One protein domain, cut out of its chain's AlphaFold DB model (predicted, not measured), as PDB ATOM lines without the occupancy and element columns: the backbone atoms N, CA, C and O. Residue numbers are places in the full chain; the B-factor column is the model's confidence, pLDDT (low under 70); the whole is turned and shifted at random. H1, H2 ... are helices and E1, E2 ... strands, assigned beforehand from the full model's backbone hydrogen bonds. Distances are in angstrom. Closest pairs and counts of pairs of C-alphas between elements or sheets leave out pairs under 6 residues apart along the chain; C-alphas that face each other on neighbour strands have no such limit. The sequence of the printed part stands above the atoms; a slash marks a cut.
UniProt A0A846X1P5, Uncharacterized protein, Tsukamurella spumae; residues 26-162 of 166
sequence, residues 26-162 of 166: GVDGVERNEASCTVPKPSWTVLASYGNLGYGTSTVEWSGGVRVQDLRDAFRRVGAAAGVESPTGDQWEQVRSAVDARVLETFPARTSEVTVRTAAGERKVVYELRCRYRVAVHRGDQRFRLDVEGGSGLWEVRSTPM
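This is residues 26 to 162 of the 166 residues of an uncharacterized protein of Tsukamurella spumae (UniProt A0A846X1P5). The domain is a rod with two lobes: at one end a twisted sheet, E1 E6 E7, has the helices H1 and H2 packed on it, and at the other end two small sheets, E2 E5 and E4 E3 E8, make a forked arm whose prongs come together near the far tip. E5 runs on into E6, joining arm and body. The printed part has 137 residues, with two named helices and eight named strands in the order E1 E2 E3 H1 H2 E4 E5 E6 E7 E8; the class is mixed, and each sheet is antiparallel. The whole is loose, with a radius of gyration of the C-alphas of 17.7 A and spans of 59 by 29 by 26 A.

Find C-alpha 26 at (-10.583, 18.004, -32.722); from there E1 runs through residues 26 to 38, 27.4 A, and bends by 87 degrees at residue 35. Next come E2, residues 46 to 51, and E3, residues 55 to 61. H1, residues 68 to 82, begins at C-alpha 68 at (4.509, 19.010, -36.145) and is 20.4 A long; H2, residues 91 to 105, is 21.4 A. Read on to E4, residues 111 to 117, 20.0 A, and E5, residues 123 to 127. E6, residues 130 to 139, is 26.5 A; E7, residues 142 to 151, is 26.9 A and bends by 52 degrees at residue 147. E8, residues 158 to 161, ends at C-alpha 161 at (8.797, 19.315, -71.730).

Begin with E6, the inner strand between E1 and E7: N 28 and O 136 are 2.9 A apart, and in the hairpin of E6 and E7, N 133 and O 148 are 2.8 A apart. H2 is on one face of this sheet, making two layers, a sheet and a helix over it; the closest C-alphas of H2 and E1, Arg 102 and Val 30, are 6.1 A apart. H1 is on the sheet too, its Ala 74 5.6 A from Leu 146 of E7, C-alpha to C-alpha. Residues 68 to 71 of H1 touch residues 92 to 96 of H2, about perpendicular at 79 degrees; the closest C-alphas, Val 68 and Arg 96, are 6.0 A apart. Every O i to N i+4 pair of H2 is within hydrogen-bond range, and 10 of 11 in H1. In the arm, look for N 50 and O 124, 2.8 A, between E2 and E5, N 58 and O 114, 2.9 A, between E3 and E4, and N 160 and O 57, 3.2 A, between E3 and E8. The closest C-alphas of E2 and E4, Tyr 50 and Val 116, are 7.3 A apart, while E3 and E5 are apart.

The two C-alphas farthest apart, those of Ala 120 and Asp 141, are 60.8 A from each other. The printed part has no cut, and no link is long. The mean pLDDT of the printed part is 81.0; look for values under 70 at residues 79 to 83 and 152 to 162, among others.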
ATOM      1  N   GLY A  26      -9.832  17.741 -31.498       89.81
ATOM      2  CA  GLY A  26     -10.583  18.004 -32.722       89.81
ATOM      3  C   GLY A  26     -10.311  19.400 -33.277       89.81
ATOM      4  O   GLY A  26      -9.906  20.306 -32.550       89.81
ATOM      5  N   VAL A  27     -10.535  19.577 -34.581       92.81
ATOM      6  CA  VAL A  27     -10.397  20.868 -35.276       92.81
ATOM      7  C   VAL A  27     -11.771  21.327 -35.754       92.81
ATOM      8  O   VAL A  27     -12.371  20.704 -36.632       92.81
ATOM      9  N   ASP A  28     -12.244  22.432 -35.181       92.81
ATOM     10  CA  ASP A  28     -13.571  23.002 -35.448       92.81
ATOM     11  C   ASP A  28     -13.593  23.846 -36.726       92.81
ATOM     12  O   ASP A  28     -14.618  23.948 -37.396       92.81
ATOM     13  N   GLY A  29     -12.462  24.464 -37.070       91.56
ATOM     14  CA  GLY A  29     -12.364  25.324 -38.241       91.56
ATOM     15  C   GLY A  29     -10.985  25.941 -38.418       91.56
ATOM     16  O   GLY A  29     -10.171  25.977 -37.491       91.56
ATOM     17  N   VAL A  30     -10.734  26.427 -39.631       92.94
ATOM     18  CA  VAL A  30      -9.480  27.074 -40.017       92.94
ATOM     19  C   VAL A  30      -9.782  28.339 -40.807       92.94
ATOM     20  O   VAL A  30     -10.519  28.310 -41.788       92.94
ATOM     21  N   GLU A  31      -9.167  29.441 -40.396       92.25
ATOM     22  CA  GLU A  31      -9.176  30.706 -41.122       92.25
ATOM     23  C   GLU A  31      -7.786  30.965 -41.701       92.25
ATOM     24  O   GLU A  31      -6.791  31.042 -40.972       92.25
ATOM     25  N   ARG A  32      -7.711  31.114 -43.024       90.38
ATOM     26  CA  ARG A  32      -6.477  31.452 -43.733       90.38
ATOM     27  C   ARG A  32      -6.288  32.967 -43.785       90.38
ATOM     28  O   ARG A  32      -7.180  33.696 -44.210       90.38
ATOM     29  N   ASN A  33      -5.105  33.449 -43.409       90.44
ATOM     30  CA  ASN A  33      -4.737  34.853 -43.583       90.44
ATOM     31  C   ASN A  33      -3.998  35.049 -44.916       90.44
ATOM     32  O   ASN A  33      -2.778  34.878 -44.984       90.44
ATOM     33  N   GLU A  34      -4.724  35.455 -45.958       85.69
ATOM     34  CA  GLU A  34      -4.158  35.652 -47.303       85.69
ATOM     35  C   GLU A  34      -3.017  36.675 -47.342       85.69
ATOM     36  O   GLU A  34      -2.003  36.457 -48.000       85.69
ATOM     37  N   ALA A  35      -3.106  37.753 -46.555       88.94
ATOM     38  CA  ALA A  35      -2.067  38.785 -46.503       88.94
ATOM     39  C   ALA A  35      -0.748  38.295 -45.876       88.94
ATOM     40  O   ALA A  35       0.265  38.990 -45.930       88.94
ATOM     41  N   SER A  36      -0.750  37.115 -45.248       87.88
ATOM     42  CA  SER A  36       0.449  36.511 -44.663       87.88
ATOM     43  C   SER A  36       1.144  35.493 -45.561       87.88
ATOM     44  O   SER A  36       2.211  35.011 -45.191       87.88
ATOM     45  N   CYS A  37       0.542  35.152 -46.700       85.25
ATOM     46  CA  CYS A  37       1.092  34.160 -47.604       85.25
ATOM     47  C   CYS A  37       2.387  34.673 -48.237       85.25
ATOM     48  O   CYS A  37       2.384  35.622 -49.019       85.25
ATOM     49  N   THR A  38       3.507  34.044 -47.896       85.38
ATOM     50  CA  THR A  38       4.831  34.432 -48.377       85.38
ATOM     51  C   THR A  38       5.704  33.211 -48.604       85.38
ATOM     52  O   THR A  38       5.527  32.159 -47.987       85.38
ATOM     53  N   VAL A  39       6.703  33.363 -49.469       80.56
ATOM     54  CA  VAL A  39       7.842  32.447 -49.476       80.56
ATOM     55  C   VAL A  39       8.621  32.684 -48.172       80.56
ATOM     56  O   VAL A  39       8.991  33.832 -47.893       80.56
ATOM     57  N   PRO A  40       8.838  31.650 -47.343       69.69
ATOM     58  CA  PRO A  40       9.576  31.778 -46.091       69.69
ATOM     59  C   PRO A  40      11.032  32.195 -46.353       69.69
ATOM     60  O   PRO A  40      11.620  31.838 -47.374       69.69
ATOM     61  N   LYS A  41      11.622  32.956 -45.422       70.94
ATOM     62  CA  LYS A  41      13.032  33.384 -45.459       70.94
ATOM     63  C   LYS A  41      13.804  32.733 -44.296       70.94
ATOM     64  O   LYS A  41      13.411  32.961 -43.155       70.94
ATOM     65  N   PRO A  42      14.900  31.986 -44.537       68.69
ATOM     66  CA  PRO A  42      15.416  31.583 -45.846       68.69
ATOM     67  C   PRO A  42      14.447  30.630 -46.554       68.69
ATOM     68  O   PRO A  42      13.691  29.914 -45.905       68.69
ATOM     69  N   SER A  43      14.473  30.611 -47.884       67.25
ATOM     70  CA  SER A  43      13.651  29.701 -48.679       67.25
ATOM     71  C   SER A  43      14.206  28.280 -48.559       67.25
ATOM     72  O   SER A  43      15.154  27.914 -49.251       67.25
ATOM     73  N   TRP A  44      13.663  27.505 -47.626       63.94
ATOM     74  CA  TRP A  44      14.168  26.179 -47.261       63.94
ATOM     75  C   TRP A  44      13.638  25.060 -48.183       63.94
ATOM     76  O   TRP A  44      14.277  24.015 -48.262       63.94
ATOM     77  N   THR A  45      12.560  25.298 -48.947       73.38
ATOM     78  CA  THR A  45      11.988  24.312 -49.887       73.38
ATOM     79  C   THR A  45      11.919  24.858 -51.307       73.38
ATOM     80  O   THR A  45      11.060  25.683 -51.632       73.38
ATOM     81  N   VAL A  46      12.819  24.370 -52.162       76.00
ATOM     82  CA  VAL A  46      12.698  24.481 -53.619       76.00
ATOM     83  C   VAL A  46      11.803  23.352 -54.107       76.00
ATOM     84  O   VAL A  46      12.055  22.190 -53.808       76.00
ATOM     85  N   LEU A  47      10.782  23.700 -54.874       73.69
ATOM     86  CA  LEU A  47       9.802  22.762 -55.408       73.69
ATOM     87  C   LEU A  47      10.122  22.378 -56.848       73.69
ATOM     88  O   LEU A  47      10.008  21.221 -57.228       73.69
ATOM     89  N   ALA A  48      10.560  23.353 -57.643       75.69
ATOM     90  CA  ALA A  48      10.991  23.139 -59.016       75.69
ATOM     91  C   ALA A  48      12.052  24.168 -59.416       75.69
ATOM     92  O   ALA A  48      12.128  25.262 -58.855       75.69
ATOM     93  N   SER A  49      12.871  23.827 -60.407       78.44
ATOM     94  CA  SER A  49      13.878  24.717 -60.980       78.44
ATOM     95  C   SER A  49      13.937  24.512 -62.491       78.44
ATOM     96  O   SER A  49      14.113  23.391 -62.950       78.44
ATOM     97  N   TYR A  50      13.873  25.604 -63.247       79.00
ATOM     98  CA  TYR A  50      13.923  25.639 -64.711       79.00
ATOM     99  C   TYR A  50      15.072  26.543 -65.146       79.00
ATOM    100  O   TYR A  50      15.388  27.506 -64.445       79.00
ATOM    101  N   GLY A  51      15.696  26.283 -66.291       81.69
ATOM    102  CA  GLY A  51      16.733  27.174 -66.797       81.69
ATOM    103  C   GLY A  51      17.233  26.838 -68.190       81.69
ATOM    104  O   GLY A  51      16.876  25.805 -68.749       81.69
ATOM    105  N   ASN A  52      18.084  27.731 -68.703       79.44
ATOM    106  CA  ASN A  52      18.817  27.611 -69.962       79.44
ATOM    107  C   ASN A  52      17.931  27.270 -71.171       79.44
ATOM    108  O   ASN A  52      18.011  26.172 -71.713       79.44
ATOM    109  N   LEU A  53      17.083  28.223 -71.574       73.06
ATOM    110  CA  LEU A  53      16.057  28.035 -72.618       73.06
ATOM    111  C   LEU A  53      14.962  27.021 -72.249       73.06
ATOM    112  O   LEU A  53      14.109  26.701 -73.074       73.06
ATOM    113  N   GLY A  54      14.939  26.550 -71.001       68.25
ATOM    114  CA  GLY A  54      13.913  25.660 -70.491       68.25
ATOM    115  C   GLY A  54      12.533  26.310 -70.519       68.25
ATOM    116  O   GLY A  54      12.327  27.412 -69.990       68.25
ATOM    117  N   TYR A  55      11.588  25.591 -71.109       65.38
ATOM    118  CA  TYR A  55      10.161  25.852 -71.046       65.38
ATOM    119  C   TYR A  55       9.476  24.613 -70.467       65.38
ATOM    120  O   TYR A  55       9.769  23.492 -70.883       65.38
ATOM    121  N   GLY A  56       8.575  24.801 -69.509       69.69
ATOM    122  CA  GLY A  56       7.851  23.690 -68.906       69.69
ATOM    123  C   GLY A  56       6.593  24.148 -68.191       69.69
ATOM    124  O   GLY A  56       6.524  25.259 -67.661       69.69
ATOM    125  N   THR A  57       5.611  23.259 -68.175       71.81
ATOM    126  CA  THR A  57       4.451  23.362 -67.296       71.81
ATOM    127  C   THR A  57       4.614  22.341 -66.189       71.81
ATOM    128  O   THR A  57       4.954  21.187 -66.462       71.81
ATOM    129  N   SER A  58       4.369  22.767 -64.957       73.31
ATOM    130  CA  SER A  58       4.289  21.878 -63.815       73.31
ATOM    131  C   SER A  58       2.935  21.970 -63.158       73.31
ATOM    132  O   SER A  58       2.490  23.046 -62.758       73.31
ATOM    133  N   THR A  59       2.302  20.816 -63.025       74.81
ATOM    134  CA  THR A  59       1.139  20.658 -62.165       74.81
ATOM    135  C   THR A  59       1.614  20.439 -60.737       74.81
ATOM    136  O   THR A  59       2.587  19.727 -60.496       74.81
ATOM    137  N   VAL A  60       0.933  21.096 -59.811       73.25
ATOM    138  CA  VAL A  60       1.240  21.153 -58.391       73.25
ATOM    139  C   VAL A  60       0.030  20.647 -57.651       73.25
ATOM    140  O   VAL A  60      -0.997  21.316 -57.683       73.25
ATOM    141  N   GLU A  61       0.139  19.519 -56.968       76.38
ATOM    142  CA  GLU A  61      -0.903  19.070 -56.049       76.38
ATOM    143  C   GLU A  61      -0.572  19.500 -54.618       76.38
ATOM    144  O   GLU A  61       0.552  19.315 -54.152       76.38
ATOM    145  N   TRP A  62      -1.545  20.109 -53.936       75.62
ATOM    146  CA  TRP A  62      -1.391  20.606 -52.568       75.62
ATOM    147  C   TRP A  62      -1.820  19.480 -51.621       75.62
ATOM    148  O   TRP A  62      -3.004  19.140 -51.574       75.62
ATOM    149  N   SER A  63      -0.871  18.886 -50.892       72.81
ATOM    150  CA  SER A  63      -1.120  17.674 -50.087       72.81
ATOM    151  C   SER A  63      -1.025  17.873 -48.570       72.81
ATOM    152  O   SER A  63      -1.384  16.982 -47.803       72.81
ATOM    153  N   GLY A  64      -0.613  19.057 -48.120       76.50
ATOM    154  CA  GLY A  64      -0.577  19.463 -46.714       76.50
ATOM    155  C   GLY A  64       0.498  20.518 -46.518       76.50
ATOM    156  O   GLY A  64       0.942  21.105 -47.494       76.50
ATOM    157  N   GLY A  65       0.963  20.764 -45.295       80.31
ATOM    158  CA  GLY A  65       2.175  21.576 -45.096       80.31
ATOM    159  C   GLY A  65       2.353  22.197 -43.720       80.31
ATOM    160  O   GLY A  65       3.316  22.948 -43.506       80.31
ATOM    161  N   VAL A  66       1.456  21.891 -42.789       88.06
ATOM    162  CA  VAL A  66       1.646  22.141 -41.365       88.06
ATOM    163  C   VAL A  66       2.620  21.102 -40.824       88.06
ATOM    164  O   VAL A  66       2.401  19.891 -40.923       88.06
ATOM    165  N   ARG A  67       3.723  21.565 -40.231       87.56
ATOM    166  CA  ARG A  67       4.687  20.665 -39.590       87.56
ATOM    167  C   ARG A  67       4.320  20.462 -38.129       87.56
ATOM    168  O   ARG A  67       3.843  21.381 -37.464       87.56
ATOM    169  N   VAL A  68       4.654  19.287 -37.588       90.56
ATOM    170  CA  VAL A  68       4.509  19.010 -36.145       90.56
ATOM    171  C   VAL A  68       5.205  20.082 -35.304       90.56
ATOM    172  O   VAL A  68       4.682  20.492 -34.273       90.56
ATOM    173  N   GLN A  69       6.374  20.560 -35.737       88.88
ATOM    174  CA  GLN A  69       7.118  21.583 -35.006       88.88
ATOM    175  C   GLN A  69       6.361  22.919 -34.937       88.88
ATOM    176  O   GLN A  69       6.299  23.514 -33.863       88.88
ATOM    177  N   ASP A  70       5.715  23.341 -36.029       89.19
ATOM    178  CA  ASP A  70       4.915  24.573 -36.066       89.19
ATOM    179  C   ASP A  70       3.728  24.485 -35.095       89.19
ATOM    180  O   ASP A  70       3.418  25.444 -34.382       89.19
ATOM    181  N   LEU A  71       3.104  23.303 -35.009       91.25
ATOM    182  CA  LEU A  71       2.048  23.020 -34.036       91.25
ATOM    183  C   LEU A  71       2.570  23.023 -32.604       91.25
ATOM    184  O   LEU A  71       1.963  23.657 -31.746       91.25
ATOM    185  N   ARG A  72       3.707  22.374 -32.332       92.31
ATOM    186  CA  ARG A  72       4.338  22.388 -31.002       92.31
ATOM    187  C   ARG A  72       4.628  23.803 -30.531       92.31
ATOM    188  O   ARG A  72       4.356  24.134 -29.377       92.31
ATOM    189  N   ASP A  73       5.143  24.645 -31.419       90.62
ATOM    190  CA  ASP A  73       5.429  26.038 -31.101       90.62
ATOM    191  C   ASP A  73       4.139  26.848 -30.897       90.62
ATOM    192  O   ASP A  73       4.070  27.659 -29.970       90.62
ATOM    193  N   ALA A  74       3.082  26.588 -31.678       91.25
ATOM    194  CA  ALA A  74       1.768  27.197 -31.469       91.25
ATOM    195  C   ALA A  74       1.140  26.793 -30.122       91.25
ATOM    196  O   ALA A  74       0.691  27.660 -29.370       91.25
ATOM    197  N   PHE A  75       1.180  25.506 -29.771       91.19
ATOM    198  CA  PHE A  75       0.731  25.012 -28.470       91.19
ATOM    199  C   PHE A  75       1.551  25.598 -27.326       91.19
ATOM    200  O   PHE A  75       0.970  25.989 -26.322       91.19
ATOM    201  N   ARG A  76       2.876  25.745 -27.468       89.19
ATOM    202  CA  ARG A  76       3.711  26.383 -26.434       89.19
ATOM    203  C   ARG A  76       3.299  27.837 -26.191       89.19
ATOM    204  O   ARG A  76       3.242  28.265 -25.040       89.19
ATOM    205  N   ARG A  77       2.977  28.582 -27.258       86.94
ATOM    206  CA  ARG A  77       2.491  29.972 -27.161       86.94
ATOM    207  C   ARG A  77       1.148  30.074 -26.430       86.94
ATOM    208  O   ARG A  77       0.954  31.015 -25.671       86.94
ATOM    209  N   VAL A  78       0.245  29.114 -26.633       84.12
ATOM    210  CA  VAL A  78      -1.105  29.121 -26.034       84.12
ATOM    211  C   VAL A  78      -1.135  28.493 -24.639       84.12
ATOM    212  O   VAL A  78      -1.785  29.021 -23.738       84.12
ATOM    213  N   GLY A  79      -0.402  27.401 -24.428       67.75
ATOM    214  CA  GLY A  79      -0.306  26.684 -23.156       67.75
ATOM    215  C   GLY A  79       0.231  27.563 -22.026       67.75
ATOM    216  O   GLY A  79      -0.249  27.463 -20.902       67.75
ATOM    217  N   ALA A  80       1.128  28.505 -22.342       59.50
ATOM    218  CA  ALA A  80       1.612  29.504 -21.392       59.50
ATOM    219  C   ALA A  80       0.525  30.491 -20.910       59.50
ATOM    220  O   ALA A  80       0.692  31.099 -19.857       59.50
ATOM    221  N   ALA A  81      -0.577  30.653 -21.653       57.06
ATOM    222  CA  ALA A  81      -1.620  31.641 -21.371       57.06
ATOM    223  C   ALA A  81      -2.951  31.040 -20.874       57.06
ATOM    224  O   ALA A  81      -3.728  31.758 -20.251       57.06
ATOM    225  N   ALA A  82      -3.236  29.759 -21.150       60.31
ATOM    226  CA  ALA A  82      -4.593  29.205 -21.015       60.31
ATOM    227  C   ALA A  82      -4.707  27.844 -20.296       60.31
ATOM    228  O   ALA A  82      -5.804  27.297 -20.227       60.31
ATOM    229  N   GLY A  83      -3.614  27.269 -19.775       66.81
ATOM    230  CA  GLY A  83      -3.672  25.960 -19.098       66.81
ATOM    231  C   GLY A  83      -4.082  24.804 -20.025       66.81
ATOM    232  O   GLY A  83      -4.644  23.809 -19.577       66.81
ATOM    233  N   VAL A  84      -3.827  24.956 -21.327       79.00
ATOM    234  CA  VAL A  84      -4.105  23.942 -22.350       79.00
ATOM    235  C   VAL A  84      -3.033  22.863 -22.278       79.00
ATOM    236  O   VAL A  84      -1.847  23.138 -22.479       79.00
ATOM    237  N   GLU A  85      -3.445  21.627 -22.017       82.06
ATOM    238  CA  GLU A  85      -2.541  20.482 -22.060       82.06
ATOM    239  C   GLU A  85      -2.149  20.184 -23.515       82.06
ATOM    240  O   GLU A  85      -2.992  20.133 -24.414       82.06
ATOM    241  N   SER A  86      -0.847  20.016 -23.748       85.88
ATOM    242  CA  SER A  86      -0.303  19.761 -25.082       85.88
ATOM    243  C   SER A  86      -0.491  18.296 -25.499       85.88
ATOM    244  O   SER A  86      -0.442  17.418 -24.637       85.88
ATOM    245  N   PRO A  87      -0.636  18.006 -26.804       89.00
ATOM    246  CA  PRO A  87      -0.574  16.644 -27.320       89.00
ATOM    247  C   PRO A  87       0.710  15.917 -26.890       89.00
ATOM    248  O   PRO A  87       1.765  16.529 -26.691       89.00
ATOM    249  N   THR A  88       0.642  14.593 -26.782       87.62
ATOM    250  CA  THR A  88       1.767  13.720 -26.408       87.62
ATOM    251  C   THR A  88       1.932  12.583 -27.414       87.62
ATOM    252  O   THR A  88       0.962  12.165 -28.040       87.62
ATOM    253  N   GLY A  89       3.163  12.088 -27.598       88.69
ATOM    254  CA  GLY A  89       3.449  10.962 -28.501       88.69
ATOM    255  C   GLY A  89       2.794  11.110 -29.880       88.69
ATOM    256  O   GLY A  89       2.973  12.136 -30.544       88.69
ATOM    257  N   ASP A  90       1.994  10.113 -30.257       88.25
ATOM    258  CA  ASP A  90       1.296  10.019 -31.547       88.25
ATOM    259  C   ASP A  90       0.159  11.041 -31.718       88.25
ATOM    260  O   ASP A  90      -0.232  11.351 -32.845       88.25
ATOM    261  N   GLN A  91      -0.337  11.639 -30.628       89.56
ATOM    262  CA  GLN A  91      -1.377  12.675 -30.703       89.56
ATOM    263  C   GLN A  91      -0.896  13.897 -31.492       89.56
ATOM    264  O   GLN A  91      -1.700  14.582 -32.116       89.56
ATOM    265  N   TRP A  92       0.414  14.174 -31.500       92.06
ATOM    266  CA  TRP A  92       0.973  15.250 -32.319       92.06
ATOM    267  C   TRP A  92       0.690  15.055 -33.801       92.06
ATOM    268  O   TRP A  92       0.342  16.015 -34.487       92.06
ATOM    269  N   GLU A  93       0.840  13.826 -34.282       90.62
ATOM    270  CA  GLU A  93       0.645  13.504 -35.688       90.62
ATOM    271  C   GLU A  93      -0.842  13.477 -36.046       90.62
ATOM    272  O   GLU A  93      -1.230  13.977 -37.100       90.62
ATOM    273  N   GLN A  94      -1.692  13.000 -35.133       90.00
ATOM    274  CA  GLN A  94      -3.148  13.064 -35.288       90.00
ATOM    275  C   GLN A  94      -3.640  14.512 -35.394       90.00
ATOM    276  O   GLN A  94      -4.348  14.856 -36.340       90.00
ATOM    277  N   VAL A  95      -3.206  15.383 -34.474       91.12
ATOM    278  CA  VAL A  95      -3.533  16.816 -34.516       91.12
ATOM    279  C   VAL A  95      -2.991  17.449 -35.787       91.12
ATOM    280  O   VAL A  95      -3.712  18.192 -36.447       91.12
ATOM    281  N   ARG A  96      -1.749  17.136 -36.171       92.06
ATOM    282  CA  ARG A  96      -1.165  17.641 -37.416       92.06
ATOM    283  C   ARG A  96      -2.003  17.262 -38.625       92.06
ATOM    284  O   ARG A  96      -2.345  18.151 -39.395       92.06
ATOM    285  N   SER A  97      -2.360  15.990 -38.758       90.50
ATOM    286  CA  SER A  97      -3.179  15.486 -39.859       90.50
ATOM    287  C   SER A  97      -4.560  16.152 -39.902       90.50
ATOM    288  O   SER A  97      -4.996  16.609 -40.957       90.50
ATOM    289  N   ALA A  98      -5.217  16.305 -38.746       91.44
ATOM    290  CA  ALA A  98      -6.514  16.975 -38.653       91.44
ATOM    291  C   ALA A  98      -6.440  18.459 -39.052       91.44
ATOM    292  O   ALA A  98      -7.309  18.956 -39.771       91.44
ATOM    293  N   VAL A  99      -5.393  19.167 -38.619       91.62
ATOM    294  CA  VAL A  99      -5.172  20.567 -39.007       91.62
ATOM    295  C   VAL A  99      -4.841  20.674 -40.494       91.62
ATOM    296  O   VAL A  99      -5.422  21.522 -41.166       91.62
ATOM    297  N   ASP A 100      -3.971  19.810 -41.024       90.06
ATOM    298  CA  ASP A 100      -3.619  19.784 -42.449       90.06
ATOM    299  C   ASP A 100      -4.856  19.570 -43.325       90.06
ATOM    300  O   ASP A 100      -5.067  20.317 -44.278       90.06
ATOM    301  N   ALA A 101      -5.718  18.611 -42.971       88.25
ATOM    302  CA  ALA A 101      -6.949  18.343 -43.709       88.25
ATOM    303  C   ALA A 101      -7.841  19.592 -43.806       88.25
ATOM    304  O   ALA A 101      -8.327  19.927 -44.887       88.25
ATOM    305  N   ARG A 102      -7.994  20.331 -42.699       89.69
ATOM    306  CA  ARG A 102      -8.775  21.577 -42.672       89.69
ATOM    307  C   ARG A 102      -8.088  22.733 -43.388       89.69
ATOM    308  O   ARG A 102      -8.758  23.522 -44.043       89.69
ATOM    309  N   VAL A 103      -6.763  22.833 -43.309       88.31
ATOM    310  CA  VAL A 103      -5.988  23.812 -44.086       88.31
ATOM    311  C   VAL A 103      -6.181  23.570 -45.585       88.31
ATOM    312  O   VAL A 103      -6.434  24.521 -46.324       88.31
ATOM    313  N   LEU A 104      -6.154  22.312 -46.032       85.56
ATOM    314  CA  LEU A 104      -6.366  21.945 -47.435       85.56
ATOM    315  C   LEU A 104      -7.766  22.295 -47.957       85.56
ATOM    316  O   LEU A 104      -7.919  22.586 -49.142       85.56
ATOM    317  N   GLU A 105      -8.782  22.295 -47.096       85.69
ATOM    318  CA  GLU A 105     -10.140  22.743 -47.442       85.69
ATOM    319  C   GLU A 105     -10.222  24.256 -47.708       85.69
ATOM    320  O   GLU A 105     -11.158  24.705 -48.361       85.69
ATOM    321  N   THR A 106      -9.242  25.047 -47.254       82.31
ATOM    322  CA  THR A 106      -9.225  26.505 -47.488       82.31
ATOM    323  C   THR A 106      -8.725  26.906 -48.876       82.31
ATOM    324  O   THR A 106      -8.826  28.075 -49.250       82.31
ATOM    325  N   PHE A 107      -8.171  25.972 -49.655       76.88
ATOM    326  CA  PHE A 107      -7.694  26.269 -51.002       76.88
ATOM    327  C   PHE A 107      -8.833  26.140 -52.022       76.88
ATOM    328  O   PHE A 107      -9.533  25.128 -52.026       76.88
ATOM    329  N   PRO A 108      -8.995  27.114 -52.941       69.69
ATOM    330  CA  PRO A 108     -10.041  27.058 -53.965       69.69
ATOM    331  C   PRO A 108      -9.846  25.891 -54.945       69.69
ATOM    332  O   PRO A 108     -10.813  25.385 -55.505       69.69
ATOM    333  N   ALA A 109      -8.599  25.452 -55.137       72.00
ATOM    334  CA  ALA A 109      -8.244  24.260 -55.888       72.00
ATOM    335  C   ALA A 109      -7.078  23.548 -55.194       72.00
ATOM    336  O   ALA A 109      -6.130  24.190 -54.745       72.00
ATOM    337  N   ARG A 110      -7.130  22.211 -55.156       76.62
ATOM    338  CA  ARG A 110      -6.031  21.350 -54.675       76.62
ATOM    339  C   ARG A 110      -4.979  21.081 -55.739       76.62
ATOM    340  O   ARG A 110      -4.084  20.267 -55.532       76.62
ATOM    341  N   THR A 111      -5.055  21.797 -56.853       74.12
ATOM    342  CA  THR A 111      -4.086  21.714 -57.928       74.12
ATOM    343  C   THR A 111      -3.816  23.099 -58.492       74.12
ATOM    344  O   THR A 111      -4.755  23.855 -58.732       74.12
ATOM    345  N   SER A 112      -2.547  23.422 -58.726       73.69
ATOM    346  CA  SER A 112      -2.131  24.628 -59.444       73.69
ATOM    347  C   SER A 112      -1.280  24.262 -60.649       73.69
ATOM    348  O   SER A 112      -0.503  23.315 -60.605       73.69
ATOM    349  N   GLU A 113      -1.403  25.029 -61.725       77.12
ATOM    350  CA  GLU A 113      -0.534  24.904 -62.889       77.12
ATOM    351  C   GLU A 113       0.457  26.070 -62.904       77.12
ATOM    352  O   GLU A 113       0.070  27.235 -62.790       77.12
ATOM    353  N   VAL A 114       1.746  25.756 -63.012       76.44
ATOM    354  CA  VAL A 114       2.826  26.738 -63.079       76.44
ATOM    355  C   VAL A 114       3.524  26.589 -64.421       76.44
ATOM    356  O   VAL A 114       4.224  25.606 -64.664       76.44
ATOM    357  N   THR A 115       3.350  27.576 -65.296       78.44
ATOM    358  CA  THR A 115       4.055  27.647 -66.580       78.44
ATOM    359  C   THR A 115       5.275  28.546 -66.453       78.44
ATOM    360  O   THR A 115       5.174  29.701 -66.036       78.44
ATOM    361  N   VAL A 116       6.441  28.031 -66.841       81.12
ATOM    362  CA  VAL A 116       7.707  28.761 -66.764       81.12
ATOM    363  C   VAL A 116       8.406  28.744 -68.116       81.12
ATOM    364  O   VAL A 116       8.582  27.697 -68.731       81.12
ATOM    365  N   ARG A 117       8.867  29.921 -68.548       81.31
ATOM    366  CA  ARG A 117       9.780  30.105 -69.681       81.31
ATOM    367  C   ARG A 117      11.050  30.791 -69.198       81.31
ATOM    368  O   ARG A 117      10.952  31.813 -68.511       81.31
ATOM    369  N   THR A 118      12.207  30.244 -69.552       83.88
ATOM    370  CA  THR A 118      13.527  30.810 -69.235       83.88
ATOM    371  C   THR A 118      14.302  31.136 -70.510       83.88
ATOM    372  O   THR A 118      14.143  30.459 -71.523       83.88
ATOM    373  N   ALA A 119      15.116  32.188 -70.478       84.19
ATOM    374  CA  ALA A 119      16.078  32.526 -71.523       84.19
ATOM    375  C   ALA A 119      17.413  31.769 -71.344       84.19
ATOM    376  O   ALA A 119      17.637  31.075 -70.347       84.19
ATOM    377  N   ALA A 120      18.322  31.894 -72.316       83.56
ATOM    378  CA  ALA A 120      19.688  31.386 -72.186       83.56
ATOM    379  C   ALA A 120      20.398  32.094 -71.021       83.56
ATOM    380  O   ALA A 120      20.321  33.315 -70.893       83.56
ATOM    381  N   GLY A 121      21.057  31.325 -70.152       84.56
ATOM    382  CA  GLY A 121      21.678  31.849 -68.929       84.56
ATOM    383  C   GLY A 121      20.703  32.224 -67.802       84.56
ATOM    384  O   GLY A 121      21.154  32.604 -66.723       84.56
ATOM    385  N   GLU A 122      19.386  32.091 -67.997       85.50
ATOM    386  CA  GLU A 122      18.388  32.340 -66.953       85.50
ATOM    387  C   GLU A 122      18.072  31.058 -66.168       85.50
ATOM    388  O   GLU A 122      18.020  29.959 -66.730       85.50
ATOM    389  N   ARG A 123      17.812  31.207 -64.863       83.50
ATOM    390  CA  ARG A 123      17.291  30.154 -63.985       83.50
ATOM    391  C   ARG A 123      16.116  30.690 -63.170       83.50
ATOM    392  O   ARG A 123      16.247  31.708 -62.498       83.50
ATOM    393  N   LYS A 124      14.989  29.979 -63.191       82.75
ATOM    394  CA  LYS A 124      13.797  30.260 -62.377       82.75
ATOM    395  C   LYS A 124      13.569  29.134 -61.386       82.75
ATOM    396  O   LYS A 124      13.720  27.966 -61.731       82.75
ATOM    397  N   VAL A 125      13.204  29.488 -60.161       80.38
ATOM    398  CA  VAL A 125      12.998  28.545 -59.059       80.38
ATOM    399  C   VAL A 125      11.623  28.791 -58.452       80.38
ATOM    400  O   VAL A 125      11.244  29.939 -58.224       80.38
ATOM    401  N   VAL A 126      10.878  27.717 -58.214       77.75
ATOM    402  CA  VAL A 126       9.570  27.735 -57.554       77.75
ATOM    403  C   VAL A 126       9.774  27.314 -56.105       77.75
ATOM    404  O   VAL A 126      10.408  26.291 -55.845       77.75
ATOM    405  N   TYR A 127       9.254  28.106 -55.171       80.25
ATOM    406  CA  TYR A 127       9.391  27.892 -53.730       80.25
ATOM    407  C   TYR A 127       8.039  27.672 -53.068       80.25
ATOM    408  O   TYR A 127       7.021  28.172 -53.547       80.25
ATOM    409  N   GLU A 128       8.043  26.935 -51.959       79.19
ATOM    410  CA  GLU A 128       6.839  26.677 -51.168       79.19
ATOM    411  C   GLU A 128       6.260  27.980 -50.617       79.19
ATOM    412  O   GLU A 128       6.949  28.736 -49.928       79.19
ATOM    413  N   LEU A 129       4.982  28.230 -50.905       79.00
ATOM    414  CA  LEU A 129       4.237  29.317 -50.286       79.00
ATOM    415  C   LEU A 129       3.746  28.848 -48.916       79.00
ATOM    416  O   LEU A 129       3.139  27.780 -48.798       79.00
ATOM    417  N   ARG A 130       3.986  29.661 -47.887       84.50
ATOM    418  CA  ARG A 130       3.473  29.419 -46.539       84.50
ATOM    419  C   ARG A 130       2.590  30.568 -46.097       84.50
ATOM    420  O   ARG A 130       2.928  31.730 -46.305       84.50
ATOM    421  N   CYS A 131       1.469  30.234 -45.478       86.31
ATOM    422  CA  CYS A 131       0.508  31.188 -44.943       86.31
ATOM    423  C   CYS A 131       0.336  30.954 -43.443       86.31
ATOM    424  O   CYS A 131       0.534  29.845 -42.939       86.31
ATOM    425  N   ARG A 132      -0.080  31.993 -42.720       91.06
ATOM    426  CA  ARG A 132      -0.556  31.854 -41.345       91.06
ATOM    427  C   ARG A 132      -2.032  31.479 -41.349       91.06
ATOM    428  O   ARG A 132      -2.833  32.073 -42.073       91.06
ATOM    429  N   TYR A 133      -2.370  30.533 -40.490       92.25
ATOM    430  CA  TYR A 133      -3.715  30.033 -40.274       92.25
ATOM    431  C   TYR A 133      -4.075  30.172 -38.809       92.25
ATOM    432  O   TYR A 133      -3.260  29.885 -37.928       92.25
ATOM    433  N   ARG A 134      -5.316  30.572 -38.562       94.75
ATOM    434  CA  ARG A 134      -5.922  30.525 -37.241       94.75
ATOM    435  C   ARG A 134      -6.814  29.301 -37.163       94.75
ATOM    436  O   ARG A 134      -7.789  29.188 -37.898       94.75
ATOM    437  N   VAL A 135      -6.456  28.386 -36.279       94.50
ATOM    438  CA  VAL A 135      -7.076  27.069 -36.156       94.50
ATOM    439  C   VAL A 135      -7.858  27.029 -34.854       94.50
ATOM    440  O   VAL A 135      -7.278  27.207 -33.784       94.50
ATOM    441  N   ALA A 136      -9.166  26.807 -34.935       94.56
ATOM    442  CA  ALA A 136      -9.996  26.527 -33.772       94.56
ATOM    443  C   ALA A 136      -9.873  25.040 -33.423       94.56
ATOM    444  O   ALA A 136     -10.189  24.178 -34.242       94.56
ATOM    445  N   VAL A 137      -9.381  24.754 -32.219       92.69
ATOM    446  CA  VAL A 137      -9.131  23.398 -31.724       92.69
ATOM    447  C   VAL A 137      -9.920  23.192 -30.441       92.69
ATOM    448  O   VAL A 137     -10.012  24.100 -29.608       92.69
ATOM    449  N   HIS A 138     -10.449  21.987 -30.263       90.75
ATOM    450  CA  HIS A 138     -11.067  21.568 -29.016       90.75
ATOM    451  C   HIS A 138     -10.435  20.291 -28.468       90.75
ATOM    452  O   HIS A 138      -9.847  19.497 -29.202       90.75
ATOM    453  N   ARG A 139     -10.583  20.098 -27.159       88.12
ATOM    454  CA  ARG A 139     -10.282  18.849 -26.461       88.12
ATOM    455  C   ARG A 139     -11.239  18.704 -25.285       88.12
ATOM    456  O   ARG A 139     -11.149  19.451 -24.311       88.12
ATOM    457  N   GLY A 140     -12.176  17.763 -25.387       86.44
ATOM    458  CA  GLY A 140     -13.318  17.721 -24.472       86.44
ATOM    459  C   GLY A 140     -14.081  19.049 -24.532       86.44
ATOM    460  O   GLY A 140     -14.397  19.526 -25.620       86.44
ATOM    461  N   ASP A 141     -14.304  19.686 -23.384       85.94
ATOM    462  CA  ASP A 141     -14.995  20.982 -23.309       85.94
ATOM    463  C   ASP A 141     -14.085  22.195 -23.559       85.94
ATOM    464  O   ASP A 141     -14.567  23.314 -23.772       85.94
ATOM    465  N   GLN A 142     -12.764  21.997 -23.543       87.06
ATOM    466  CA  GLN A 142     -11.812  23.079 -23.762       87.06
ATOM    467  C   GLN A 142     -11.783  23.457 -25.240       87.06
ATOM    468  O   GLN A 142     -11.623  22.598 -26.103       87.06
ATOM    469  N   ARG A 143     -11.881  24.758 -25.522       90.88
ATOM    470  CA  ARG A 143     -11.738  25.333 -26.863       90.88
ATOM    471  C   ARG A 143     -10.682  26.420 -26.841       90.88
ATOM    472  O   ARG A 143     -10.692  27.285 -25.966       90.88
ATOM    473  N   PHE A 144      -9.786  26.389 -27.813       91.31
ATOM    474  CA  PHE A 144      -8.708  27.359 -27.936       91.31
ATOM    475  C   PHE A 144      -8.352  27.574 -29.405       91.31
ATOM    476  O   PHE A 144      -8.833  26.881 -30.301       91.31
ATOM    477  N   ARG A 145      -7.534  28.594 -29.663       93.12
ATOM    478  CA  ARG A 145      -7.085  28.930 -31.013       93.12
ATOM    479  C   ARG A 145      -5.581  28.804 -31.112       93.12
ATOM    480  O   ARG A 145      -4.876  29.312 -30.247       93.12
ATOM    481  N   LEU A 146      -5.111  28.168 -32.176       92.75
ATOM    482  CA  LEU A 146      -3.700  28.080 -32.524       92.75
ATOM    483  C   LEU A 146      -3.439  28.941 -33.755       92.75
ATOM    484  O   LEU A 146      -4.116  28.789 -34.768       92.75
ATOM    485  N   ASP A 147      -2.430  29.802 -33.682       93.00
ATOM    486  CA  ASP A 147      -1.875  30.443 -34.871       93.00
ATOM    487  C   ASP A 147      -0.697  29.583 -35.361       93.00
ATOM    488  O   ASP A 147       0.358  29.506 -34.709       93.00
ATOM    489  N   VAL A 148      -0.906  28.906 -36.492       91.56
ATOM    490  CA  VAL A 148       0.057  27.993 -37.124       91.56
ATOM    491  C   VAL A 148       0.475  28.524 -38.483       91.56
ATOM    492  O   VAL A 148      -0.291  29.196 -39.171       91.56
ATOM    493  N   GLU A 149       1.697  28.209 -38.887       87.75
ATOM    494  CA  GLU A 149       2.128  28.433 -40.258       87.75
ATOM    495  C   GLU A 149       2.001  27.121 -41.028       87.75
ATOM    496  O   GLU A 149       2.570  26.104 -40.635       87.75
ATOM    497  N   GLY A 150       1.223  27.151 -42.104       81.12
ATOM    498  CA  GLY A 150       0.995  26.012 -42.980       81.12
ATOM    499  C   GLY A 150       1.552  26.310 -44.360       81.12
ATOM    500  O   GLY A 150       1.411  27.414 -44.889       81.12
ATOM    501  N   GLY A 151       2.217  25.324 -44.929       73.31
ATOM    502  CA  GLY A 151       2.650  25.366 -46.308       73.31
ATOM    503  C   GLY A 151       1.686  24.686 -47.256       73.31
ATOM    504  O   GLY A 151       0.721  24.048 -46.858       73.31
ATOM    505  N   SER A 152       2.055  24.770 -48.518       64.06
ATOM    506  CA  SER A 152       1.605  23.894 -49.595       64.06
ATOM    507  C   SER A 152       2.295  22.530 -49.653       64.06
ATOM    508  O   SER A 152       2.165  21.850 -50.661       64.06
ATOM    509  N   GLY A 153       3.127  22.236 -48.646       55.69
ATOM    510  CA  GLY A 153       3.838  20.985 -48.365       55.69
ATOM    511  C   GLY A 153       3.551  19.778 -49.263       55.69
ATOM    512  O   GLY A 153       2.418  19.347 -49.434       55.69
ATOM    513  N   LEU A 154       4.660  19.214 -49.759       53.38
ATOM    514  CA  LEU A 154       4.759  18.044 -50.636       53.38
ATOM    515  C   LEU A 154       4.015  18.223 -51.962       53.38
ATOM    516  O   LEU A 154       2.826  17.953 -52.095       53.38
ATOM    517  N   TRP A 155       4.773  18.694 -52.949       58.69
ATOM    518  CA  TRP A 155       4.305  18.885 -54.311       58.69
ATOM    519  C   TRP A 155       4.663  17.633 -55.090       58.69
ATOM    520  O   TRP A 155       5.844  17.297 -55.202       58.69
ATOM    521  N   GLU A 156       3.673  16.971 -55.677       60.41
ATOM    522  CA  GLU A 156       3.964  16.072 -56.786       60.41
ATOM    523  C   GLU A 156       4.108  16.925 -58.048       60.41
ATOM    524  O   GLU A 156       3.128  17.317 -58.678       60.41
ATOM    525  N   VAL A 157       5.348  17.284 -58.382       63.22
ATOM    526  CA  VAL A 157       5.641  18.081 -59.574       63.22
ATOM    527  C   VAL A 157       5.678  17.158 -60.785       63.22
ATOM    528  O   VAL A 157       6.635  16.408 -60.982       63.22
ATOM    529  N   ARG A 158       4.655  17.249 -61.636       66.44
ATOM    530  CA  ARG A 158       4.662  16.605 -62.956       66.44
ATOM    531  C   ARG A 158       5.028  17.635 -64.009       66.44
ATOM    532  O   ARG A 158       4.243  18.538 -64.282       66.44
ATOM    533  N   SER A 159       6.229  17.511 -64.563       63.66
ATOM    534  CA  SER A 159       6.741  18.411 -65.598       63.66
ATOM    535  C   SER A 159       6.612  17.777 -66.974       63.66
ATOM    536  O   SER A 159       7.069  16.654 -67.179       63.66
ATOM    537  N   THR A 160       6.056  18.512 -67.933       61.09
ATOM    538  CA  THR A 160       6.037  18.093 -69.341       61.09
ATOM    539  C   THR A 160       6.912  19.043 -70.165       61.09
ATOM    540  O   THR A 160       6.560  20.220 -70.297       61.09
ATOM    541  N   PRO A 161       8.053  18.579 -70.710       58.22
ATOM    542  CA  PRO A 161       8.797  19.315 -71.730       58.22
ATOM    543  C   PRO A 161       7.934  19.442 -72.994       58.22
ATOM    544  O   PRO A 161       7.347  18.454 -73.431       58.22
ATOM    545  N   MET A 162       7.830  20.635 -73.588       54.28
ATOM    546  CA  MET A 162       6.971  20.851 -74.768       54.28
ATOM    547  C   MET A 162       7.601  20.467 -76.118       54.28
ATOM    548  O   MET A 162       6.969  20.687 -77.144       54.28
TER     549      MET A 162